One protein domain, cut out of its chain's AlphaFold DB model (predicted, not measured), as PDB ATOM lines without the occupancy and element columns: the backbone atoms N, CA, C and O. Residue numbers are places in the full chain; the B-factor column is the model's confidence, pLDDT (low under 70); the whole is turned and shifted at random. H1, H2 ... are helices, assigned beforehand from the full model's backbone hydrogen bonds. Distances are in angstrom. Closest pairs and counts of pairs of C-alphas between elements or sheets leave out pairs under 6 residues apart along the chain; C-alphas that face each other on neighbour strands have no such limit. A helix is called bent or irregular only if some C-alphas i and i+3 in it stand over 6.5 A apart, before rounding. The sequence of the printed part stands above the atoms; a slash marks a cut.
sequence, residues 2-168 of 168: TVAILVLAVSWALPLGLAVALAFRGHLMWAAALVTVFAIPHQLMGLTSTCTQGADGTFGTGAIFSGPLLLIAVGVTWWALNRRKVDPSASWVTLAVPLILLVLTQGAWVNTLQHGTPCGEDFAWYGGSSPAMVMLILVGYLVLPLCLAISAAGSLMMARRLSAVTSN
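What this domain is: This is residues 2 to 168 of the 168 residues of an uncharacterized protein of Devosia soli (UniProt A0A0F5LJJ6). Four long helices and arms, H2, H3b, H4 and H7b, stand side by side as an up-and-down bundle, each running against the one before it in the chain, and H1 packs on its H2 side with its first residues, 2 to 7, sticking out. Beyond one end of H4, H5 packs on H7a, and small H6 lies farther out along the longest axis. The printed part has 167 residues with seven named helices, H1 to H7 in order, and no named strand; the class is all helix. The whole is compact, with a radius of gyration of the C-alphas of 17.6 A, and flat, spanning 63 by 39 by 20 A.

How they stand to each other: Start at the longest helix, H7, residues 131 to 166, assigned as one helix by its hydrogen bonds but bent: C-alphas 141 and 144 are 6.8 A apart. Its arms, H7a to residue 141 and H7b from 144, stand at a shallow tilt of 29 degrees. H7b touches H4, residues 88 to 104, opposite ways at a shallow tilt of 23 degrees; the closest C-alphas, Pro 98 and Pro 145, are 4.8 A apart. H3, residues 57 to 82, is likewise assigned as one helix and bent, C-alphas 65 and 68 being 6.8 A apart; its arms are H3a to residue 65 and H3b from 68. H3b touches H7b, closest at C-alphas Val 74 and Leu 148, 5.1 A. H2, residues 28 to 45, touches H3b at C-alphas Ala 32 and Ala 73, 4.5 A, and H4 at C-alphas Ala 33 and Thr 94, 4.7 A. H1, residues 2 to 24, forms a helical hairpin with H2, closest at C-alphas Ala 19 and Ala 31, 4.2 A. H3a touches H7a at a steep tilt of 55 degrees, with C-alphas Ala 63 and Gly 140 closest at 4.5 A. H5, residues 106 to 115, touches H7a at C-alphas Trp 109 and Leu 138, 5.7 A. H6, residues 121 to 126, only just touches H5, only at the corner, with 3 pairs of C-alphas within 8 A; it is irregular, C-alphas 122 and 125 being 7.1 A apart. Every O i to N i+4 pair is within hydrogen-bond range in H3a, H3b, H5, H7a and H7b, against 18 of 19 in H1, 11 of 14 in H2, 12 of 13 in H4 and 0 of 2 in H6, where 2 of 3 O i to N i+3 pairs are.

Where its parts are: Find C-alpha 2 at (125.247, 149.419, 84.756), where H1 begins its 32.4 A; H2 is 27.0 A long and H4 24.5 A. H7b runs 33.2 A to C-alpha 166 at (147.451, 133.276, 130.876).

The domain as a whole: Look to Tyr 126 and Asn 168 for the C-alphas farthest apart, 64.1 A. The printed part has no cut, and the link from H2 to H3, 11 residues, is long. Low confidence, under 70, falls on residues 126 to 128 and 168.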
ATOM      1  N   THR A   2     123.917 150.060  84.632       79.19
ATOM      2  CA  THR A   2     125.247 149.419  84.756       79.19
ATOM      3  C   THR A   2     126.071 149.884  85.965       79.19
ATOM      4  O   THR A   2     126.648 149.057  86.661       79.19
ATOM      5  N   VAL A   3     126.068 151.185  86.273       80.62
ATOM      6  CA  VAL A   3     126.821 151.746  87.414       80.62
ATOM      7  C   VAL A   3     126.288 151.250  88.765       80.62
ATOM      8  O   VAL A   3     127.073 150.882  89.629       80.62
ATOM      9  N   ALA A   4     124.966 151.172  88.946       78.19
ATOM     10  CA  ALA A   4     124.365 150.733  90.210       78.19
ATOM     11  C   ALA A   4     124.649 149.250  90.509       78.19
ATOM     12  O   ALA A   4     124.975 148.898  91.639       78.19
ATOM     13  N   ILE A   5     124.594 148.395  89.482       80.81
ATOM     14  CA  ILE A   5     124.934 146.970  89.603       80.81
ATOM     15  C   ILE A   5     126.413 146.808  89.961       80.81
ATOM     16  O   ILE A   5     126.747 146.007  90.827       80.81
ATOM     17  N   LEU A   6     127.295 147.595  89.336       82.94
ATOM     18  CA  LEU A   6     128.720 147.574  89.647       82.94
ATOM     19  C   LEU A   6     128.986 147.995  91.098       82.94
ATOM     20  O   LEU A   6     129.742 147.326  91.793       82.94
ATOM     21  N   VAL A   7     128.337 149.062  91.575       82.31
ATOM     22  CA  VAL A   7     128.476 149.528  92.964       82.31
ATOM     23  C   VAL A   7     128.010 148.458  93.952       82.31
ATOM     24  O   VAL A   7     128.731 148.183  94.907       82.31
ATOM     25  N   LEU A   8     126.870 147.806  93.697       80.44
ATOM     26  CA  LEU A   8     126.371 146.705  94.531       80.44
ATOM     27  C   LEU A   8     127.293 145.477  94.489       80.44
ATOM     28  O   LEU A   8     127.567 144.863  95.514       80.44
ATOM     29  N   ALA A   9     127.818 145.118  93.318       83.00
ATOM     30  CA  ALA A   9     128.744 143.996  93.199       83.00
ATOM     31  C   ALA A   9     130.051 144.264  93.962       83.00
ATOM     32  O   ALA A   9     130.543 143.395  94.679       83.00
ATOM     33  N   VAL A  10     130.592 145.480  93.856       85.44
ATOM     34  CA  VAL A  10     131.817 145.885  94.558       85.44
ATOM     35  C   VAL A  10     131.584 145.987  96.067       85.44
ATOM     36  O   VAL A  10     132.437 145.534  96.833       85.44
ATOM     37  N   SER A  11     130.429 146.505  96.508       84.38
ATOM     38  CA  SER A  11     130.088 146.611  97.935       84.38
ATOM     39  C   SER A  11     129.951 145.254  98.624       84.38
ATOM     40  O   SER A  11     130.069 145.195  99.844       84.38
ATOM     41  N   TRP A  12     129.752 144.176  97.862       87.00
ATOM     42  CA  TRP A  12     129.754 142.793  98.341       87.00
ATOM     43  C   TRP A  12     131.103 142.102  98.188       87.00
ATOM     44  O   TRP A  12     131.614 141.503  99.134       87.00
ATOM     45  N   ALA A  13     131.691 142.169  96.994       88.94
ATOM     46  CA  ALA A  13     132.898 141.423  96.667       88.94
ATOM     47  C   ALA A  13     134.093 141.873  97.512       88.94
ATOM     48  O   ALA A  13     134.882 141.039  97.956       88.94
ATOM     49  N   LEU A  14     134.211 143.178  97.772       87.88
ATOM     50  CA  LEU A  14     135.326 143.734  98.528       87.88
ATOM     51  C   LEU A  14     135.327 143.292 100.002       87.88
ATOM     52  O   LEU A  14     136.344 142.737 100.434       87.88
ATOM     53  N   PRO A  15     134.239 143.453 100.787       88.75
ATOM     54  CA  PRO A  15     134.238 142.972 102.163       88.75
ATOM     55  C   PRO A  15     134.313 141.453 102.255       88.75
ATOM     56  O   PRO A  15     134.996 140.949 103.140       88.75
ATOM     57  N   LEU A  16     133.684 140.708 101.340       90.69
ATOM     58  CA  LEU A  16     133.787 139.249 101.346       90.69
ATOM     59  C   LEU A  16     135.212 138.782 101.040       90.69
ATOM     60  O   LEU A  16     135.747 137.953 101.772       90.69
ATOM     61  N   GLY A  17     135.859 139.345 100.017       90.88
ATOM     62  CA  GLY A  17     137.243 139.020  99.679       90.88
ATOM     63  C   GLY A  17     138.206 139.326 100.827       90.88
ATOM     64  O   GLY A  17     139.046 138.494 101.177       90.88
ATOM     65  N   LEU A  18     138.044 140.484 101.475       92.25
ATOM     66  CA  LEU A  18     138.868 140.867 102.620       92.25
ATOM     67  C   LEU A  18     138.582 139.999 103.857       92.25
ATOM     68  O   LEU A  18     139.521 139.575 104.530       92.25
ATOM     69  N   ALA A  19     137.319 139.671 104.132       91.44
ATOM     70  CA  ALA A  19     136.943 138.771 105.219       91.44
ATOM     71  C   ALA A  19     137.518 137.364 105.016       91.44
ATOM     72  O   ALA A  19     138.056 136.776 105.952       91.44
ATOM     73  N   VAL A  20     137.476 136.847 103.786       92.50
ATOM     74  CA  VAL A  20     138.091 135.566 103.421       92.50
ATOM     75  C   VAL A  20     139.607 135.615 103.635       92.50
ATOM     76  O   VAL A  20     140.160 134.725 104.282       92.50
ATOM     77  N   ALA A  21     140.284 136.675 103.183       93.75
ATOM     78  CA  ALA A  21     141.721 136.848 103.400       93.75
ATOM     79  C   ALA A  21     142.090 136.899 104.897       93.75
ATOM     80  O   ALA A  21     143.059 136.262 105.322       93.75
ATOM     81  N   LEU A  22     141.301 137.606 105.714       92.12
ATOM     82  CA  LEU A  22     141.466 137.651 107.171       92.12
ATOM     83  C   LEU A  22     141.234 136.279 107.813       92.12
ATOM     84  O   LEU A  22     142.013 135.866 108.677       92.12
ATOM     85  N   ALA A  23     140.214 135.546 107.365       89.69
ATOM     86  CA  ALA A  23     139.908 134.211 107.862       89.69
ATOM     87  C   ALA A  23     141.042 133.214 107.570       89.69
ATOM     88  O   ALA A  23     141.447 132.476 108.471       89.69
ATOM     89  N   PHE A  24     141.624 133.247 106.364       91.88
ATOM     90  CA  PHE A  24     142.786 132.422 106.008       91.88
ATOM     91  C   PHE A  24     144.028 132.742 106.846       91.88
ATOM     92  O   PHE A  24     144.789 131.838 107.184       91.88
ATOM     93  N   ARG A  25     144.207 134.004 107.250       92.69
ATOM     94  CA  ARG A  25     145.274 134.421 108.177       92.69
ATOM     95  C   ARG A  25     144.963 134.122 109.648       92.69
ATOM     96  O   ARG A  25     145.758 134.439 110.522       92.69
ATOM     97  N   GLY A  26     143.821 133.498 109.942       90.00
ATOM     98  CA  GLY A  26     143.414 133.133 111.298       90.00
ATOM     99  C   GLY A  26     142.771 134.262 112.107       90.00
ATOM    100  O   GLY A  26     142.412 134.025 113.259       90.00
ATOM    101  N   HIS A  27     142.556 135.442 111.517       94.00
ATOM    102  CA  HIS A  27     141.892 136.589 112.145       94.00
ATOM    103  C   HIS A  27     140.364 136.506 111.989       94.00
ATOM    104  O   HIS A  27     139.722 137.397 111.432       94.00
ATOM    105  N   LEU A  28     139.771 135.410 112.474       93.62
ATOM    106  CA  LEU A  28     138.349 135.097 112.271       93.62
ATOM    107  C   LEU A  28     137.410 136.166 112.852       93.62
ATOM    108  O   LEU A  28     136.446 136.551 112.197       93.62
ATOM    109  N   MET A  29     137.703 136.700 114.041       94.56
ATOM    110  CA  MET A  29     136.854 137.738 114.641       94.56
ATOM    111  C   MET A  29     136.879 139.053 113.855       94.56
ATOM    112  O   MET A  29     135.837 139.682 113.702       94.56
ATOM    113  N   TRP A  30     138.033 139.447 113.305       96.62
ATOM    114  CA  TRP A  30     138.128 140.625 112.435       96.62
ATOM    115  C   TRP A  30     137.416 140.412 111.098       96.62
ATOM    116  O   TRP A  30     136.793 141.342 110.592       96.62
ATOM    117  N   ALA A  31     137.441 139.190 110.555       95.12
ATOM    118  CA  ALA A  31     136.637 138.839 109.388       95.12
ATOM    119  C   ALA A  31     135.134 139.016 109.672       95.12
ATOM    120  O   ALA A  31     134.436 139.651 108.884       95.12
ATOM    121  N   ALA A  32     134.645 138.531 110.820       95.00
ATOM    122  CA  ALA A  32     133.255 138.731 111.234       95.00
ATOM    123  C   ALA A  32     132.916 140.216 111.444       95.00
ATOM    124  O   ALA A  32     131.899 140.685 110.932       95.00
ATOM    125  N   ALA A  33     133.777 140.972 112.134       95.62
ATOM    126  CA  ALA A  33     133.581 142.401 112.375       95.62
ATOM    127  C   ALA A  33     133.452 143.179 111.056       95.62
ATOM    128  O   ALA A  33     132.518 143.961 110.887       95.62
ATOM    129  N   LEU A  34     134.342 142.907 110.097       95.62
ATOM    130  CA  LEU A  34     134.328 143.540 108.782       95.62
ATOM    131  C   LEU A  34     133.005 143.284 108.050       95.62
ATOM    132  O   LEU A  34     132.338 144.231 107.646       95.62
ATOM    133  N   VAL A  35     132.592 142.020 107.917       94.56
ATOM    134  CA  VAL A  35     131.331 141.671 107.237       94.56
ATOM    135  C   VAL A  35     130.137 142.351 107.914       94.56
ATOM    136  O   VAL A  35     129.242 142.855 107.238       94.56
ATOM    137  N   THR A  36     130.154 142.434 109.245       94.25
ATOM    138  CA  THR A  36     129.092 143.073 110.031       94.25
ATOM    139  C   THR A  36     128.995 144.576 109.764       94.25
ATOM    140  O   THR A  36     127.901 145.095 109.559       94.25
ATOM    141  N   VAL A  37     130.128 145.286 109.709       95.19
ATOM    142  CA  VAL A  37     130.160 146.727 109.394       95.19
ATOM    143  C   VAL A  37     129.596 146.995 107.997       95.19
ATOM    144  O   VAL A  37     128.835 147.942 107.806       95.19
ATOM    145  N   PHE A  38     129.897 146.132 107.026       93.00
ATOM    146  CA  PHE A  38     129.358 146.260 105.671       93.00
ATOM    147  C   PHE A  38     127.874 145.881 105.556       93.00
ATOM    148  O   PHE A  38     127.219 146.303 104.603       93.00
ATOM    149  N   ALA A  39     127.305 145.162 106.525       92.69
ATOM    150  CA  ALA A  39     125.863 144.930 106.575       92.69
ATOM    151  C   ALA A  39     125.072 146.208 106.918       92.69
ATOM    152  O   ALA A  39     123.918 146.323 106.505       92.69
ATOM    153  N   ILE A  40     125.691 147.187 107.599       92.06
ATOM    154  CA  ILE A  40     125.037 148.443 108.003       92.06
ATOM    155  C   ILE A  40     124.444 149.208 106.818       92.06
ATOM    156  O   ILE A  40     123.228 149.403 106.805       92.06
ATOM    157  N   PRO A  41     125.227 149.636 105.806       91.06
ATOM    158  CA  PRO A  41     124.667 150.399 104.696       91.06
ATOM    159  C   PRO A  41     123.569 149.622 103.961       91.06
ATOM    160  O   PRO A  41     122.590 150.228 103.540       91.06
ATOM    161  N   HIS A  42     123.677 148.293 103.861       91.25
ATOM    162  CA  HIS A  42     122.661 147.461 103.212       91.25
ATOM    163  C   HIS A  42     121.349 147.398 104.009       91.25
ATOM    164  O   HIS A  42     120.284 147.480 103.407       91.25
ATOM    165  N   GLN A  43     121.396 147.322 105.345       91.62
ATOM    166  CA  GLN A  43     120.181 147.453 106.159       91.62
ATOM    167  C   GLN A  43     119.575 148.852 106.054       91.62
ATOM    168  O   GLN A  43     118.364 148.985 105.894       91.62
ATOM    169  N   LEU A  44     120.408 149.896 106.100       91.19
ATOM    170  CA  LEU A  44     119.936 151.278 106.029       91.19
ATOM    171  C   LEU A  44     119.309 151.617 104.673       91.19
ATOM    172  O   LEU A  44     118.380 152.417 104.642       91.19
ATOM    173  N   MET A  45     119.724 150.972 103.572       88.31
ATOM    174  CA  MET A  45     119.029 151.094 102.281       88.31
ATOM    175  C   MET A  45     117.539 150.765 102.404       88.31
ATOM    176  O   MET A  45     116.720 151.415 101.755       88.31
ATOM    177  N   GLY A  46     117.167 149.814 103.265       83.94
ATOM    178  CA  GLY A  46     115.766 149.464 103.456       83.94
ATOM    179  C   GLY A  46     114.927 150.545 104.129       83.94
ATOM    180  O   GLY A  46     113.717 150.578 103.916       83.94
ATOM    181  N   LEU A  47     115.579 151.468 104.842       85.81
ATOM    182  CA  LEU A  47     114.968 152.603 105.537       85.81
ATOM    183  C   LEU A  47     114.937 153.888 104.692       85.81
ATOM    184  O   LEU A  47     114.496 154.926 105.173       85.81
ATOM    185  N   THR A  48     115.440 153.854 103.453       82.81
ATOM    186  CA  THR A  48     115.541 155.063 102.613       82.81
ATOM    187  C   THR A  48     114.225 155.487 101.971       82.81
ATOM    188  O   THR A  48     114.123 156.633 101.533       82.81
ATOM    189  N   SER A  49     113.224 154.604 101.898       74.81
ATOM    190  CA  SER A  49     111.919 154.972 101.355       74.81
ATOM    191  C   SER A  49     110.930 155.344 102.448       74.81
ATOM    192  O   SER A  49     110.921 154.791 103.548       74.81
ATOM    193  N   THR A  50     110.076 156.303 102.119       77.00
ATOM    194  CA  THR A  50     108.875 156.601 102.885       77.00
ATOM    195  C   THR A  50     107.814 155.550 102.578       77.00
ATOM    196  O   THR A  50     107.611 155.229 101.407       77.00
ATOM    197  N   CYS A  51     107.094 155.077 103.597       81.44
ATOM    198  CA  CYS A  51     105.950 154.164 103.477       81.44
ATOM    199  C   CYS A  51     104.730 154.814 102.795       81.44
ATOM    200  O   CYS A  51     103.633 154.865 103.344       81.44
ATOM    201  N   THR A  52     104.889 155.345 101.586       80.31
ATOM    202  CA  THR A  52     103.760 155.838 100.802       80.31
ATOM    203  C   THR A  52     102.908 154.650 100.374       80.31
ATOM    204  O   THR A  52     103.411 153.746  99.710       80.31
ATOM    205  N   GLN A  53     101.626 154.662 100.750       77.62
ATOM    206  CA  GLN A  53     100.652 153.609 100.422       77.62
ATOM    207  C   GLN A  53     101.003 152.216 100.985       77.62
ATOM    208  O   GLN A  53     100.630 151.207 100.397       77.62
ATOM    209  N   GLY A  54     101.734 152.142 102.105       71.38
ATOM    210  CA  GLY A  54     102.079 150.862 102.739       71.38
ATOM    211  C   GLY A  54     103.100 150.018 101.967       71.38
ATOM    212  O   GLY A  54     103.260 148.837 102.261       71.38
ATOM    213  N   ALA A  55     103.799 150.601 100.987       80.50
ATOM    214  CA  ALA A  55     104.828 149.899 100.229       80.50
ATOM    215  C   ALA A  55     106.031 149.547 101.125       80.50
ATOM    216  O   ALA A  55     106.804 150.412 101.533       80.50
ATOM    217  N   ASP A  56     106.214 148.257 101.392       81.62
ATOM    218  CA  ASP A  56     107.257 147.701 102.260       81.62
ATOM    219  C   ASP A  56     108.483 147.169 101.488       81.62
ATOM    220  O   ASP A  56     109.451 146.680 102.078       81.62
ATOM    221  N   GLY A  57     108.477 147.298 100.157       85.00
ATOM    222  CA  GLY A  57     109.473 146.723  99.247       85.00
ATOM    223  C   GLY A  57     110.928 147.071  99.577       85.00
ATOM    224  O   GLY A  57     111.819 146.226  99.436       85.00
ATOM    225  N   THR A  58     111.203 148.288 100.059       89.12
ATOM    226  CA  THR A  58     112.577 148.667 100.421       89.12
ATOM    227  C   THR A  58     113.047 147.970 101.683       89.12
ATOM    228  O   THR A  58     114.188 147.515 101.707       89.12
ATOM    229  N   PHE A  59     112.186 147.787 102.689       90.56
ATOM    230  CA  PHE A  59     112.545 147.027 103.888       90.56
ATOM    231  C   PHE A  59     112.960 145.609 103.506       90.56
ATOM    232  O   PHE A  59     114.030 145.157 103.916       90.56
ATOM    233  N   GLY A  60     112.185 144.951 102.639       90.44
ATOM    234  CA  GLY A  60     112.550 143.639 102.106       90.44
ATOM    235  C   GLY A  60     113.885 143.656 101.364       90.44
ATOM    236  O   GLY A  60     114.740 142.809 101.602       90.44
ATOM    237  N   THR A  61     114.118 144.672 100.534       91.31
ATOM    238  CA  THR A  61     115.382 144.852  99.804       91.31
ATOM    239  C   THR A  61     116.580 144.958 100.754       91.31
ATOM    240  O   THR A  61     117.573 144.250 100.578       91.31
ATOM    241  N   GLY A  62     116.483 145.779 101.803       92.25
ATOM    242  CA  GLY A  62     117.550 145.915 102.795       92.25
ATOM    243  C   GLY A  62     117.808 144.625 103.575       92.25
ATOM    244  O   GLY A  62     118.963 144.281 103.825       92.25
ATOM    245  N   ALA A  63     116.771 143.845 103.886       93.19
ATOM    246  CA  ALA A  63     116.919 142.543 104.534       93.19
ATOM    247  C   ALA A  63     117.496 141.466 103.593       93.19
ATOM    248  O   ALA A  63     118.346 140.689 104.022       93.19
ATOM    249  N   ILE A  64     117.129 141.452 102.305       94.12
ATOM    250  CA  ILE A  64     117.712 140.550 101.294       94.12
ATOM    251  C   ILE A  64     119.206 140.817 101.135       94.12
ATOM    252  O   ILE A  64     119.998 139.877 101.078       94.12
ATOM    253  N   PHE A  65     119.602 142.090 101.073       92.19
ATOM    254  CA  PHE A  65     121.005 142.422 100.870       92.19
ATOM    255  C   PHE A  65     121.841 142.295 102.151       92.19
ATOM    256  O   PHE A  65     122.984 141.853 102.116       92.19
ATOM    257  N   SER A  66     121.302 142.651 103.311       94.25
ATOM    258  CA  SER A  66     122.052 142.529 104.567       94.25
ATOM    259  C   SER A  66     122.079 141.103 105.127       94.25
ATOM    260  O   SER A  66     123.056 140.716 105.770       94.25
ATOM    261  N   GLY A  67     121.038 140.307 104.875       94.31
ATOM    262  CA  GLY A  67     120.821 139.001 105.496       94.31
ATOM    263  C   GLY A  67     121.972 138.012 105.298       94.31
ATOM    264  O   GLY A  67     122.496 137.510 106.293       94.31
ATOM    265  N   PRO A  68     122.436 137.748 104.062       95.12
ATOM    266  CA  PRO A  68     123.549 136.830 103.838       95.12
ATOM    267  C   PRO A  68     124.851 137.302 104.496       95.12
ATOM    268  O   PRO A  68     125.585 136.476 105.030       95.12
ATOM    269  N   LEU A  69     125.117 138.613 104.529       94.69
ATOM    270  CA  LEU A  69     126.288 139.166 105.218       94.69
ATOM    271  C   LEU A  69     126.208 138.899 106.727       94.69
ATOM    272  O   LEU A  69     127.153 138.374 107.313       94.69
ATOM    273  N   LEU A  70     125.065 139.185 107.352       96.00
ATOM    274  CA  LEU A  70     124.862 138.918 108.779       96.00
ATOM    275  C   LEU A  70     124.928 137.422 109.098       96.00
ATOM    276  O   LEU A  70     125.543 137.036 110.088       96.00
ATOM    277  N   LEU A  71     124.364 136.565 108.245       96.81
ATOM    278  CA  LEU A  71     124.441 135.114 108.403       96.81
ATOM    279  C   LEU A  71     125.891 134.612 108.326       96.81
ATOM    280  O   LEU A  71     126.306 133.799 109.155       96.81
ATOM    281  N   ILE A  72     126.682 135.126 107.379       95.88
ATOM    282  CA  ILE A  72     128.119 134.838 107.286       95.88
ATOM    283  C   ILE A  72     128.831 135.312 108.558       95.88
ATOM    284  O   ILE A  72     129.610 134.553 109.130       95.88
ATOM    285  N   ALA A  73     128.545 136.522 109.043       96.44
ATOM    286  CA  ALA A  73     129.141 137.045 110.270       96.44
ATOM    287  C   ALA A  73     128.816 136.172 111.495       96.44
ATOM    288  O   ALA A  73     129.714 135.884 112.291       96.44
ATOM    289  N   VAL A  74     127.576 135.679 111.618       97.69
ATOM    290  CA  VAL A  74     127.174 134.721 112.665       97.69
ATOM    291  C   VAL A  74     127.984 133.432 112.545       97.69
ATOM    292  O   VAL A  74     128.589 132.990 113.523       97.69
ATOM    293  N   GLY A  75     128.056 132.851 111.344       97.00
ATOM    294  CA  GLY A  75     128.802 131.617 111.093       97.00
ATOM    295  C   GLY A  75     130.294 131.747 111.407       97.00
ATOM    296  O   GLY A  75     130.867 130.885 112.075       97.00
ATOM    297  N   VAL A  76     130.925 132.849 110.993       95.88
ATOM    298  CA  VAL A  76     132.345 133.121 111.265       95.88
ATOM    299  C   VAL A  76     132.587 133.359 112.758       95.88
ATOM    300  O   VAL A  76     133.558 132.829 113.298       95.88
ATOM    301  N   THR A  77     131.699 134.081 113.449       96.69
ATOM    302  CA  THR A  77     131.796 134.304 114.905       96.69
ATOM    303  C   THR A  77     131.679 132.986 115.671       96.69
ATOM    304  O   THR A  77     132.490 132.695 116.551       96.69
ATOM    305  N   TRP A  78     130.725 132.134 115.289       96.00
ATOM    306  CA  TRP A  78     130.575 130.793 115.856       96.00
ATOM    307  C   TRP A  78     131.798 129.910 115.586       96.00
ATOM    308  O   TRP A  78     132.277 129.184 116.459       96.00
ATOM    309  N   TRP A  79     132.364 129.996 114.383       95.50
ATOM    310  CA  TRP A  79     133.574 129.260 114.042       95.50
ATOM    311  C   TRP A  79     134.788 129.728 114.856       95.50
ATOM    312  O   TRP A  79     135.551 128.894 115.353       95.50
ATOM    313  N   ALA A  80     134.940 131.041 115.052       94.31
ATOM    314  CA  ALA A  80     135.981 131.630 115.891       94.31
ATOM    315  C   ALA A  80     135.880 131.154 117.346       94.31
ATOM    316  O   ALA A  80     136.891 130.756 117.933       94.31
ATOM    317  N   LEU A  81     134.658 131.116 117.890       94.06
ATOM    318  CA  LEU A  81     134.348 130.565 119.211       94.06
ATOM    319  C   LEU A  81     134.787 129.103 119.340       94.06
ATOM    320  O   LEU A  81     135.555 128.769 120.243       94.06
ATOM    321  N   ASN A  82     134.376 128.247 118.403       94.50
ATOM    322  CA  ASN A  82     134.722 126.821 118.423       94.50
ATOM    323  C   ASN A  82     136.231 126.580 118.294       94.50
ATOM    324  O   ASN A  82     136.778 125.666 118.910       94.50
ATOM    325  N   ARG A  83     136.927 127.418 117.517       92.88
ATOM    326  CA  ARG A  83     138.390 127.370 117.368       92.88
ATOM    327  C   ARG A  83     139.139 128.060 118.509       92.88
ATOM    328  O   ARG A  83     140.366 128.036 118.496       92.88
ATOM    329  N   ARG A  84     138.432 128.683 119.461       91.25
ATOM    330  CA  ARG A  84     138.994 129.525 120.534       91.25
ATOM    331  C   ARG A  84     139.918 130.636 120.011       91.25
ATOM    332  O   ARG A  84     140.817 131.081 120.715       91.25
ATOM    333  N   LYS A  85     139.696 131.092 118.773       90.62
ATOM    334  CA  LYS A  85     140.442 132.183 118.125       90.62
ATOM    335  C   LYS A  85     139.671 133.486 118.286       90.62
ATOM    336  O   LYS A  85     139.133 134.025 117.321       90.62
ATOM    337  N   VAL A  86     139.566 133.933 119.531       91.00
ATOM    338  CA  VAL A  86     138.809 135.130 119.904       91.00
ATOM    339  C   VAL A  86     139.757 136.298 120.153       91.00
ATOM    340  O   VAL A  86     140.743 136.164 120.872       91.00
ATOM    341  N   ASP A  87     139.454 137.436 119.537       93.12
ATOM    342  CA  ASP A  87     140.165 138.702 119.716       93.12
ATOM    343  C   ASP A  87     139.217 139.660 120.454       93.12
ATOM    344  O   ASP A  87     138.160 139.976 119.902       93.12
ATOM    345  N   PRO A  88     139.554 140.128 121.674       92.38
ATOM    346  CA  PRO A  88     138.670 140.986 122.461       92.38
ATOM    347  C   PRO A  88     138.246 142.262 121.730       92.38
ATOM    348  O   PRO A  88     137.099 142.688 121.861       92.38
ATOM    349  N   SER A  89     139.157 142.878 120.974       94.56
ATOM    350  CA  SER A  89     138.901 144.142 120.282       94.56
ATOM    351  C   SER A  89     137.903 143.948 119.142       94.56
ATOM    352  O   SER A  89     136.895 144.651 119.072       94.56
ATOM    353  N   ALA A  90     138.108 142.918 118.319       94.44
ATOM    354  CA  ALA A  90     137.182 142.569 117.251       94.44
ATOM    355  C   ALA A  90     135.835 142.082 117.803       94.44
ATOM    356  O   ALA A  90     134.791 142.454 117.281       94.44
ATOM    357  N   SER A  91     135.837 141.309 118.893       94.38
ATOM    358  CA  SER A  91     134.620 140.869 119.583       94.38
ATOM    359  C   SER A  91     133.754 142.037 120.064       94.38
ATOM    360  O   SER A  91     132.531 141.959 119.967       94.38
ATOM    361  N   TRP A  92     134.360 143.131 120.541       96.31
ATOM    362  CA  TRP A  92     133.620 144.344 120.901       96.31
ATOM    363  C   TRP A  92     132.970 145.006 119.690       96.31
ATOM    364  O   TRP A  92     131.803 145.379 119.769       96.31
ATOM    365  N   VAL A  93     133.683 145.111 118.565       95.50
ATOM    366  CA  VAL A  93     133.123 145.663 117.321       95.50
ATOM    367  C   VAL A  93     131.967 144.791 116.821       95.50
ATOM    368  O   VAL A  93     130.876 145.302 116.572       95.50
ATOM    369  N   THR A  94     132.165 143.471 116.754       95.06
ATOM    370  CA  THR A  94     131.138 142.503 116.332       95.06
ATOM    371  C   THR A  94     129.935 142.466 117.281       95.06
ATOM    372  O   THR A  94     128.866 142.039 116.866       95.06
ATOM    373  N   LEU A  95     130.068 142.931 118.529       96.94
ATOM    374  CA  LEU A  95     128.944 143.109 119.452       96.94
ATOM    375  C   LEU A  95     128.259 144.473 119.284       96.94
ATOM    376  O   LEU A  95     127.036 144.544 119.231       96.94
ATOM    377  N   ALA A  96     129.027 145.560 119.213       96.75
ATOM    378  CA  ALA A  96     128.485 146.914 119.180       96.75
ATOM    379  C   ALA A  96     127.666 147.171 117.909       96.75
ATOM    380  O   ALA A  96     126.577 147.738 117.979       96.75
ATOM    381  N   VAL A  97     128.155 146.717 116.753       94.88
ATOM    382  CA  VAL A  97     127.491 146.955 115.466       94.88
ATOM    383  C   VAL A  97     126.082 146.349 115.388       94.88
ATOM    384  O   VAL A  97     125.159 147.099 115.076       94.88
ATOM    385  N   PRO A  98     125.842 145.051 115.668       94.94
ATOM    386  CA  PRO A  98     124.488 144.505 115.600       94.94
ATOM    387  C   PRO A  98     123.546 145.125 116.637       94.94
ATOM    388  O   PRO A  98     122.360 145.262 116.353       94.94
ATOM    389  N   LEU A  99     124.048 145.551 117.801       96.81
ATOM    390  CA  LEU A  99     123.236 146.291 118.771       96.81
ATOM    391  C   LEU A  99     122.798 147.650 118.216       96.81
ATOM    392  O   LEU A  99     121.629 148.008 118.328       96.81
ATOM    393  N   ILE A 100     123.708 148.380 117.564       95.81
ATOM    394  CA  ILE A 100     123.371 149.626 116.863       95.81
ATOM    395  C   ILE A 100     122.329 149.350 115.774       95.81
ATOM    396  O   ILE A 100     121.351 150.085 115.676       95.81
ATOM    397  N   LEU A 101     122.485 148.277 114.993       93.69
ATOM    398  CA  LEU A 101     121.518 147.903 113.958       93.69
ATOM    399  C   LEU A 101     120.131 147.607 114.522       93.69
ATOM    400  O   LEU A 101     119.149 148.106 113.977       93.69
ATOM    401  N   LEU A 102     120.038 146.867 115.628       96.00
ATOM    402  CA  LEU A 102     118.765 146.595 116.301       96.00
ATOM    403  C   LEU A 102     118.050 147.886 116.713       96.00
ATOM    404  O   LEU A 102     116.838 147.984 116.538       96.00
ATOM    405  N   VAL A 103     118.799 148.874 117.215       95.94
ATOM    406  CA  VAL A 103     118.257 150.185 117.606       95.94
ATOM    407  C   VAL A 103     117.836 150.996 116.382       95.94
ATOM    408  O   VAL A 103     116.722 151.510 116.341       95.94
ATOM    409  N   LEU A 104     118.691 151.097 115.361       93.94
ATOM    410  CA  LEU A 104     118.399 151.881 114.155       93.94
ATOM    411  C   LEU A 104     117.216 151.318 113.361       93.94
ATOM    412  O   LEU A 104     116.474 152.070 112.737       93.94
ATOM    413  N   THR A 105     117.026 150.000 113.394       94.19
ATOM    414  CA  THR A 105     115.975 149.304 112.639       94.19
ATOM    415  C   THR A 105     114.764 148.954 113.502       94.19
ATOM    416  O   THR A 105     113.860 148.264 113.030       94.19
ATOM    417  N   GLN A 106     114.698 149.480 114.735       94.69
ATOM    418  CA  GLN A 106     113.621 149.198 115.688       94.69
ATOM    419  C   GLN A 106     112.231 149.451 115.123       94.69
ATOM    420  O   GLN A 106     111.361 148.600 115.263       94.69
ATOM    421  N   GLY A 107     112.038 150.563 114.411       91.81
ATOM    422  CA  GLY A 107     110.746 150.876 113.807       91.81
ATOM    423  C   GLY A 107     110.288 149.775 112.851       91.81
ATOM    424  O   GLY A 107     109.138 149.360 112.905       91.81
ATOM    425  N   ALA A 108     111.202 149.225 112.046       91.75
ATOM    426  CA  ALA A 108     110.874 148.191 111.074       91.75
ATOM    427  C   ALA A 108     110.420 146.890 111.748       91.75
ATOM    428  O   ALA A 108     109.350 146.376 111.428       91.75
ATOM    429  N   TRP A 109     111.203 146.346 112.687       94.50
ATOM    430  CA  TRP A 109     110.861 145.060 113.298       94.50
ATOM    431  C   TRP A 109     109.769 145.171 114.372       94.50
ATOM    432  O   TRP A 109     108.924 144.281 114.435       94.50
ATOM    433  N   VAL A 110     109.710 146.253 115.163       95.44
ATOM    434  CA  VAL A 110     108.639 146.463 116.162       95.44
ATOM    435  C   VAL A 110     107.289 146.591 115.468       95.44
ATOM    436  O   VAL A 110     106.357 145.865 115.810       95.44
ATOM    437  N   ASN A 111     107.192 147.461 114.456       92.75
ATOM    438  CA  ASN A 111     105.938 147.655 113.732       92.75
ATOM    439  C   ASN A 111     105.514 146.371 113.020       92.75
ATOM    440  O   ASN A 111     104.337 146.023 113.039       92.75
ATOM    441  N   THR A 112     106.472 145.624 112.464       92.81
ATOM    442  CA  THR A 112     106.184 144.337 111.823       92.81
ATOM    443  C   THR A 112     105.629 143.315 112.817       92.81
ATOM    444  O   THR A 112     104.691 142.601 112.477       92.81
ATOM    445  N   LEU A 113     106.154 143.255 114.047       93.62
ATOM    446  CA  LEU A 113     105.632 142.365 115.092       93.62
ATOM    447  C   LEU A 113     104.227 142.759 115.558       93.62
ATOM    448  O   LEU A 113     103.408 141.880 115.812       93.62
ATOM    449  N   GLN A 114     103.963 144.057 115.708       93.44
ATOM    450  CA  GLN A 114     102.706 144.553 116.276       93.44
ATOM    451  C   GLN A 114     101.579 144.641 115.245       93.44
ATOM    452  O   GLN A 114     100.442 144.292 115.543       93.44
ATOM    453  N   HIS A 115     101.900 145.084 114.031       90.88
ATOM    454  CA  HIS A 115     100.927 145.462 113.005       90.88
ATOM    455  C   HIS A 115     101.017 144.592 111.745       90.88
ATOM    456  O   HIS A 115     100.248 144.783 110.808       90.88
ATOM    457  N   GLY A 116     101.967 143.651 111.680       89.56
ATOM    458  CA  GLY A 116     102.183 142.817 110.493       89.56
ATOM    459  C   GLY A 116     102.773 143.571 109.298       89.56
ATOM    460  O   GLY A 116     102.796 143.034 108.196       89.56
ATOM    461  N   THR A 117     103.248 144.806 109.491       90.81
ATOM    462  CA  THR A 117     103.893 145.632 108.462       90.81
ATOM    463  C   THR A 117     104.968 146.526 109.091       90.81
ATOM    464  O   THR A 117     104.751 147.057 110.183       90.81
ATOM    465  N   PRO A 118     106.122 146.753 108.434       89.50
ATOM    466  CA  PRO A 118     107.142 147.676 108.942       89.50
ATOM    467  C   PRO A 118     106.681 149.142 108.932       89.50
ATOM    468  O   PRO A 118     107.294 149.982 109.591       89.50
ATOM    469  N   CYS A 119     105.605 149.450 108.201       88.69
ATOM    470  CA  CYS A 119     105.127 150.810 107.978       88.69
ATOM    471  C   CYS A 119     104.309 151.404 109.132       88.69
ATOM    472  O   CYS A 119     104.060 152.607 109.124       88.69
ATOM    473  N   GLY A 120     103.951 150.605 110.140       86.81
ATOM    474  CA  GLY A 120     103.217 151.066 111.322       86.81
ATOM    475  C   GLY A 120     101.704 150.848 111.243       86.81
ATOM    476  O   GLY A 120     101.186 150.280 110.281       86.81
ATOM    477  N   GLU A 121     101.012 151.283 112.295       86.50
ATOM    478  CA  GLU A 121      99.583 151.027 112.527       86.50
ATOM    479  C   GLU A 121      98.680 151.613 111.434       86.50
ATOM    480  O   GLU A 121      97.768 150.933 110.960       86.50
ATOM    481  N   ASP A 122      98.987 152.826 110.963       83.62
ATOM    482  CA  ASP A 122      98.210 153.537 109.936       83.62
ATOM    483  C   ASP A 122      98.072 152.735 108.630       83.62
ATOM    484  O   ASP A 122      97.126 152.921 107.863       83.62
ATOM    485  N   PHE A 123      99.004 151.806 108.384       80.50
ATOM    486  CA  PHE A 123      99.047 150.984 107.179       80.50
ATOM    487  C   PHE A 123      98.546 149.549 107.381       80.50
ATOM    488  O   PHE A 123      98.399 148.825 106.397       80.50
ATOM    489  N   ALA A 124      98.214 149.140 108.611       78.94
ATOM    490  CA  ALA A 124      97.734 147.787 108.909       78.94
ATOM    491  C   ALA A 124      96.442 147.428 108.141       78.94
ATOM    492  O   ALA A 124      96.210 146.271 107.789       78.94
ATOM    493  N   TRP A 125      95.621 148.435 107.830       75.06
ATOM    494  CA  TRP A 125      94.322 148.296 107.167       75.06
ATOM    495  C   TRP A 125      94.396 148.210 105.634       75.06
ATOM    496  O   TRP A 125      93.426 147.793 105.005       75.06
ATOM    497  N   TYR A 126      95.532 148.564 105.019       68.19
ATOM    498  CA  TYR A 126      95.704 148.606 103.554       68.19
ATOM    499  C   TYR A 126      95.973 147.232 102.913       68.19
ATOM    500  O   TYR A 126      96.267 147.143 101.722       68.19
ATOM    501  N   GLY A 127      95.825 146.156 103.687       63.97
ATOM    502  CA  GLY A 127      96.277 144.818 103.326       63.97
ATOM    503  C   GLY A 127      97.704 144.637 103.821       63.97
ATOM    504  O   GLY A 127      98.645 145.130 103.209       63.97
ATOM    505  N   GLY A 128      97.844 143.971 104.969       68.81
ATOM    506  CA  GLY A 128      99.138 143.742 105.608       68.81
ATOM    507  C   GLY A 128     100.160 143.086 104.677       68.81
ATOM    508  O   GLY A 128      99.819 142.449 103.676       68.81
ATOM    509  N   SER A 129     101.435 143.236 105.029       81.12
ATOM    510  CA  SER A 129     102.546 142.648 104.288       81.12
ATOM    511  C   SER A 129     102.355 141.141 104.109       81.12
ATOM    512  O   SER A 129     101.849 140.443 104.991       81.12
ATOM    513  N   SER A 130     102.800 140.605 102.969       89.25
ATOM    514  CA  SER A 130     102.753 139.154 102.761       89.25
ATOM    515  C   SER A 130     103.525 138.418 103.874       89.25
ATOM    516  O   SER A 130     104.569 138.912 104.316       89.25
ATOM    517  N   PRO A 131     103.101 137.213 104.305       89.38
ATOM    518  CA  PRO A 131     103.788 136.476 105.371       89.38
ATOM    519  C   PRO A 131     105.276 136.231 105.090       89.38
ATOM    520  O   PRO A 131     106.103 136.257 106.001       89.38
ATOM    521  N   ALA A 132     105.632 136.030 103.817       91.44
ATOM    522  CA  ALA A 132     107.018 135.880 103.388       91.44
ATOM    523  C   ALA A 132     107.833 137.163 103.621       91.44
ATOM    524  O   ALA A 132     108.963 137.093 104.098       91.44
ATOM    525  N   MET A 133     107.252 138.329 103.331       89.44
ATOM    526  CA  MET A 133     107.893 139.625 103.552       89.44
ATOM    527  C   MET A 133     108.059 139.930 105.043       89.44
ATOM    528  O   MET A 133     109.141 140.324 105.469       89.44
ATOM    529  N   VAL A 134     107.027 139.660 105.849       92.38
ATOM    530  CA  VAL A 134     107.076 139.761 107.317       92.38
ATOM    531  C   VAL A 134     108.226 138.923 107.876       92.38
ATOM    532  O   VAL A 134     109.067 139.435 108.612       92.38
ATOM    533  N   MET A 135     108.315 137.650 107.475       94.69
ATOM    534  CA  MET A 135     109.407 136.759 107.878       94.69
ATOM    535  C   MET A 135     110.771 137.307 107.466       94.69
ATOM    536  O   MET A 135     111.703 137.305 108.266       94.69
ATOM    537  N   LEU A 136     110.894 137.799 106.236       94.06
ATOM    538  CA  LEU A 136     112.148 138.321 105.713       94.06
ATOM    539  C   LEU A 136     112.626 139.548 106.505       94.06
ATOM    540  O   LEU A 136     113.804 139.631 106.860       94.06
ATOM    541  N   ILE A 137     111.712 140.460 106.841       93.69
ATOM    542  CA  ILE A 137     111.995 141.643 107.661       93.69
ATOM    543  C   ILE A 137     112.390 141.225 109.082       93.69
ATOM    544  O   ILE A 137     113.427 141.662 109.580       93.69
ATOM    545  N   LEU A 138     111.630 140.339 109.731       96.56
ATOM    546  CA  LEU A 138     111.953 139.887 111.087       96.56
ATOM    547  C   LEU A 138     113.292 139.143 111.137       96.56
ATOM    548  O   LEU A 138     114.107 139.387 112.027       96.56
ATOM    549  N   VAL A 139     113.571 138.271 110.170       96.81
ATOM    550  CA  VAL A 139     114.849 137.553 110.116       96.81
ATOM    551  C   VAL A 139     116.008 138.521 109.880       96.81
ATOM    552  O   VAL A 139     117.010 138.459 110.594       96.81
ATOM    553  N   GLY A 140     115.864 139.429 108.913       94.88
ATOM    554  CA  GLY A 140     116.913 140.364 108.516       94.88
ATOM    555  C   GLY A 140     117.225 141.426 109.567       94.88
ATOM    556  O   GLY A 140     118.397 141.659 109.851       94.88
ATOM    557  N   TYR A 141     116.203 142.054 110.153       95.88
ATOM    558  CA  TYR A 141     116.361 143.206 111.048       95.88
ATOM    559  C   TYR A 141     116.343 142.859 112.539       95.88
ATOM    560  O   TYR A 141     116.842 143.650 113.333       95.88
ATOM    561  N   LEU A 142     115.816 141.694 112.934       97.38
ATOM    562  CA  LEU A 142     115.740 141.289 114.342       97.38
ATOM    563  C   LEU A 142     116.554 140.025 114.632       97.38
ATOM    564  O   LEU A 142     117.498 140.075 115.418       97.38
ATOM    565  N   VAL A 143     116.227 138.894 113.999       97.88
ATOM    566  CA  VAL A 143     116.800 137.588 114.379       97.88
ATOM    567  C   VAL A 143     118.301 137.525 114.104       97.88
ATOM    568  O   VAL A 143     119.068 137.166 114.995       97.88
ATOM    569  N   LEU A 144     118.746 137.877 112.893       97.50
ATOM    570  CA  LEU A 144     120.163 137.794 112.531       97.50
ATOM    571  C   LEU A 144     121.045 138.756 113.349       97.50
ATOM    572  O   LEU A 144     122.045 138.282 113.900       97.50
ATOM    573  N   PRO A 145     120.697 140.051 113.514       97.00
ATOM    574  CA  PRO A 145     121.435 140.940 114.410       97.00
ATOM    575  C   PRO A 145     121.475 140.429 115.855       97.00
ATOM    576  O   PRO A 145     122.532 140.457 116.481       97.00
ATOM    577  N   LEU A 146     120.365 139.893 116.377       97.75
ATOM    578  CA  LEU A 146     120.313 139.361 117.739       97.75
ATOM    579  C   LEU A 146     121.210 138.125 117.914       97.75
ATOM    580  O   LEU A 146     121.995 138.062 118.862       97.75
ATOM    581  N   CYS A 147     121.159 137.168 116.984       97.88
ATOM    582  CA  CYS A 147     122.043 135.998 116.978       97.88
ATOM    583  C   CYS A 147     123.523 136.404 116.929       97.88
ATOM    584  O   CYS A 147     124.366 135.830 117.631       97.88
ATOM    585  N   LEU A 148     123.851 137.418 116.127       97.50
ATOM    586  CA  LEU A 148     125.206 137.944 116.047       97.50
ATOM    587  C   LEU A 148     125.634 138.607 117.360       97.50
ATOM    588  O   LEU A 148     126.718 138.314 117.856       97.50
ATOM    589  N   ALA A 149     124.773 139.420 117.976       97.50
ATOM    590  CA  ALA A 149     125.054 140.041 119.266       97.50
ATOM    591  C   ALA A 149     125.283 138.992 120.372       97.50
ATOM    592  O   ALA A 149     126.260 139.076 121.114       97.50
ATOM    593  N   ILE A 150     124.439 137.956 120.450       97.69
ATOM    594  CA  ILE A 150     124.581 136.872 121.437       97.69
ATOM    595  C   ILE A 150     125.902 136.118 121.236       97.69
ATOM    596  O   ILE A 150     126.649 135.897 122.192       97.69
ATOM    597  N   SER A 151     126.226 135.743 119.995       96.44
ATOM    598  CA  SER A 151     127.482 135.041 119.696       96.44
ATOM    599  C   SER A 151     128.715 135.918 119.955       96.44
ATOM    600  O   SER A 151     129.694 135.446 120.543       96.44
ATOM    601  N   ALA A 152     128.661 137.211 119.630       95.81
ATOM    602  CA  ALA A 152     129.728 138.161 119.925       95.81
ATOM    603  C   ALA A 152     129.926 138.355 121.439       95.81
ATOM    604  O   ALA A 152     131.064 138.317 121.916       95.81
ATOM    605  N   ALA A 153     128.848 138.454 122.220       96.94
ATOM    606  CA  ALA A 153     128.920 138.489 123.681       96.94
ATOM    607  C   ALA A 153     129.561 137.210 124.250       96.94
ATOM    608  O   ALA A 153     130.439 137.280 125.115       96.94
ATOM    609  N   GLY A 154     129.202 136.041 123.705       95.25
ATOM    610  CA  GLY A 154     129.868 134.771 124.002       95.25
ATOM    611  C   GLY A 154     131.377 134.820 123.744       95.25
ATOM    612  O   GLY A 154     132.169 134.372 124.577       95.25
ATOM    613  N   SER A 155     131.791 135.429 122.629       94.31
ATOM    614  CA  SER A 155     133.209 135.565 122.273       94.31
ATOM    615  C   SER A 155     133.981 136.469 123.234       94.31
ATOM    616  O   SER A 155     135.095 136.118 123.619       94.31
ATOM    617  N   LEU A 156     133.368 137.556 123.721       94.88
ATOM    618  CA  LEU A 156     133.958 138.416 124.753       94.88
ATOM    619  C   LEU A 156     134.141 137.677 126.077       94.88
ATOM    620  O   LEU A 156     135.198 137.778 126.699       94.88
ATOM    621  N   MET A 157     133.131 136.918 126.513       94.50
ATOM    622  CA  MET A 157     133.238 136.114 127.733       94.50
ATOM    623  C   MET A 157     134.361 135.078 127.619       94.50
ATOM    624  O   MET A 157     135.138 134.914 128.560       94.50
ATOM    625  N   MET A 158     134.486 134.414 126.466       93.19
ATOM    626  CA  MET A 158     135.565 133.459 126.210       93.19
ATOM    627  C   MET A 158     136.940 134.135 126.201       93.19
ATOM    628  O   MET A 158     137.869 133.634 126.830       93.19
ATOM    629  N   ALA A 159     137.068 135.290 125.543       90.69
ATOM    630  CA  ALA A 159     138.321 136.035 125.481       90.69
ATOM    631  C   ALA A 159     138.795 136.449 126.882       90.69
ATOM    632  O   ALA A 159     139.948 136.215 127.235       90.69
ATOM    633  N   ARG A 160     137.879 136.947 127.726       90.75
ATOM    634  CA  ARG A 160     138.172 137.277 129.132       90.75
ATOM    635  C   ARG A 160     138.656 136.065 129.931       90.75
ATOM    636  O   ARG A 160     139.601 136.189 130.703       90.75
ATOM    637  N   ARG A 161     138.037 134.893 129.739       90.75
ATOM    638  CA  ARG A 161     138.458 133.647 130.406       90.75
ATOM    639  C   ARG A 161     139.858 133.215 129.979       90.75
ATOM    640  O   ARG A 161     140.644 132.822 130.830       90.75
ATOM    641  N   LEU A 162     140.174 133.303 128.688       88.00
ATOM    642  CA  LEU A 162     141.502 132.955 128.177       88.00
ATOM    643  C   LEU A 162     142.583 133.891 128.729       88.00
ATOM    644  O   LEU A 162     143.614 133.403 129.181       88.00
ATOM    645  N   SER A 163     142.319 135.201 128.774       86.12
ATOM    646  CA  SER A 163     143.250 136.176 129.356       86.12
ATOM    647  C   SER A 163     143.532 135.915 130.840       86.12
ATOM    648  O   SER A 163     144.677 136.040 131.264       86.12
ATOM    649  N   ALA A 164     142.517 135.511 131.613       85.50
ATOM    650  CA  ALA A 164     142.673 135.199 133.036       85.50
ATOM    651  C   ALA A 164     143.512 133.934 133.297       85.50
ATOM    652  O   ALA A 164     144.184 133.845 134.318       85.50
ATOM    653  N   VAL A 165     143.487 132.952 132.388       86.06
ATOM    654  CA  VAL A 165     144.315 131.738 132.506       86.06
ATOM    655  C   VAL A 165     145.782 132.037 132.207       86.06
ATOM    656  O   VAL A 165     146.652 131.471 132.850       86.06
ATOM    657  N   THR A 166     146.070 132.929 131.256       78.06
ATOM    658  CA  THR A 166     147.451 133.276 130.876       78.06
ATOM    659  C   THR A 166     148.170 134.196 131.864       78.06
ATOM    660  O   THR A 166     149.377 134.371 131.744       78.06
ATOM    661  N   SER A 167     147.445 134.823 132.795       72.81
ATOM    662  CA  SER A 167     148.012 135.733 133.801       72.81
ATOM    663  C   SER A 167     148.404 135.056 135.120       72.81
ATOM    664  O   SER A 167     148.952 135.737 135.983       72.81
ATOM    665  N   ASN A 168     148.095 133.765 135.282       59.53
ATOM    666  CA  ASN A 168     148.465 132.938 136.436       59.53
ATOM    667  C   ASN A 168     149.635 132.019 136.083       59.53
ATOM    668  O   ASN A 168     150.442 131.746 136.996       59.53
TER     669      ASN A 168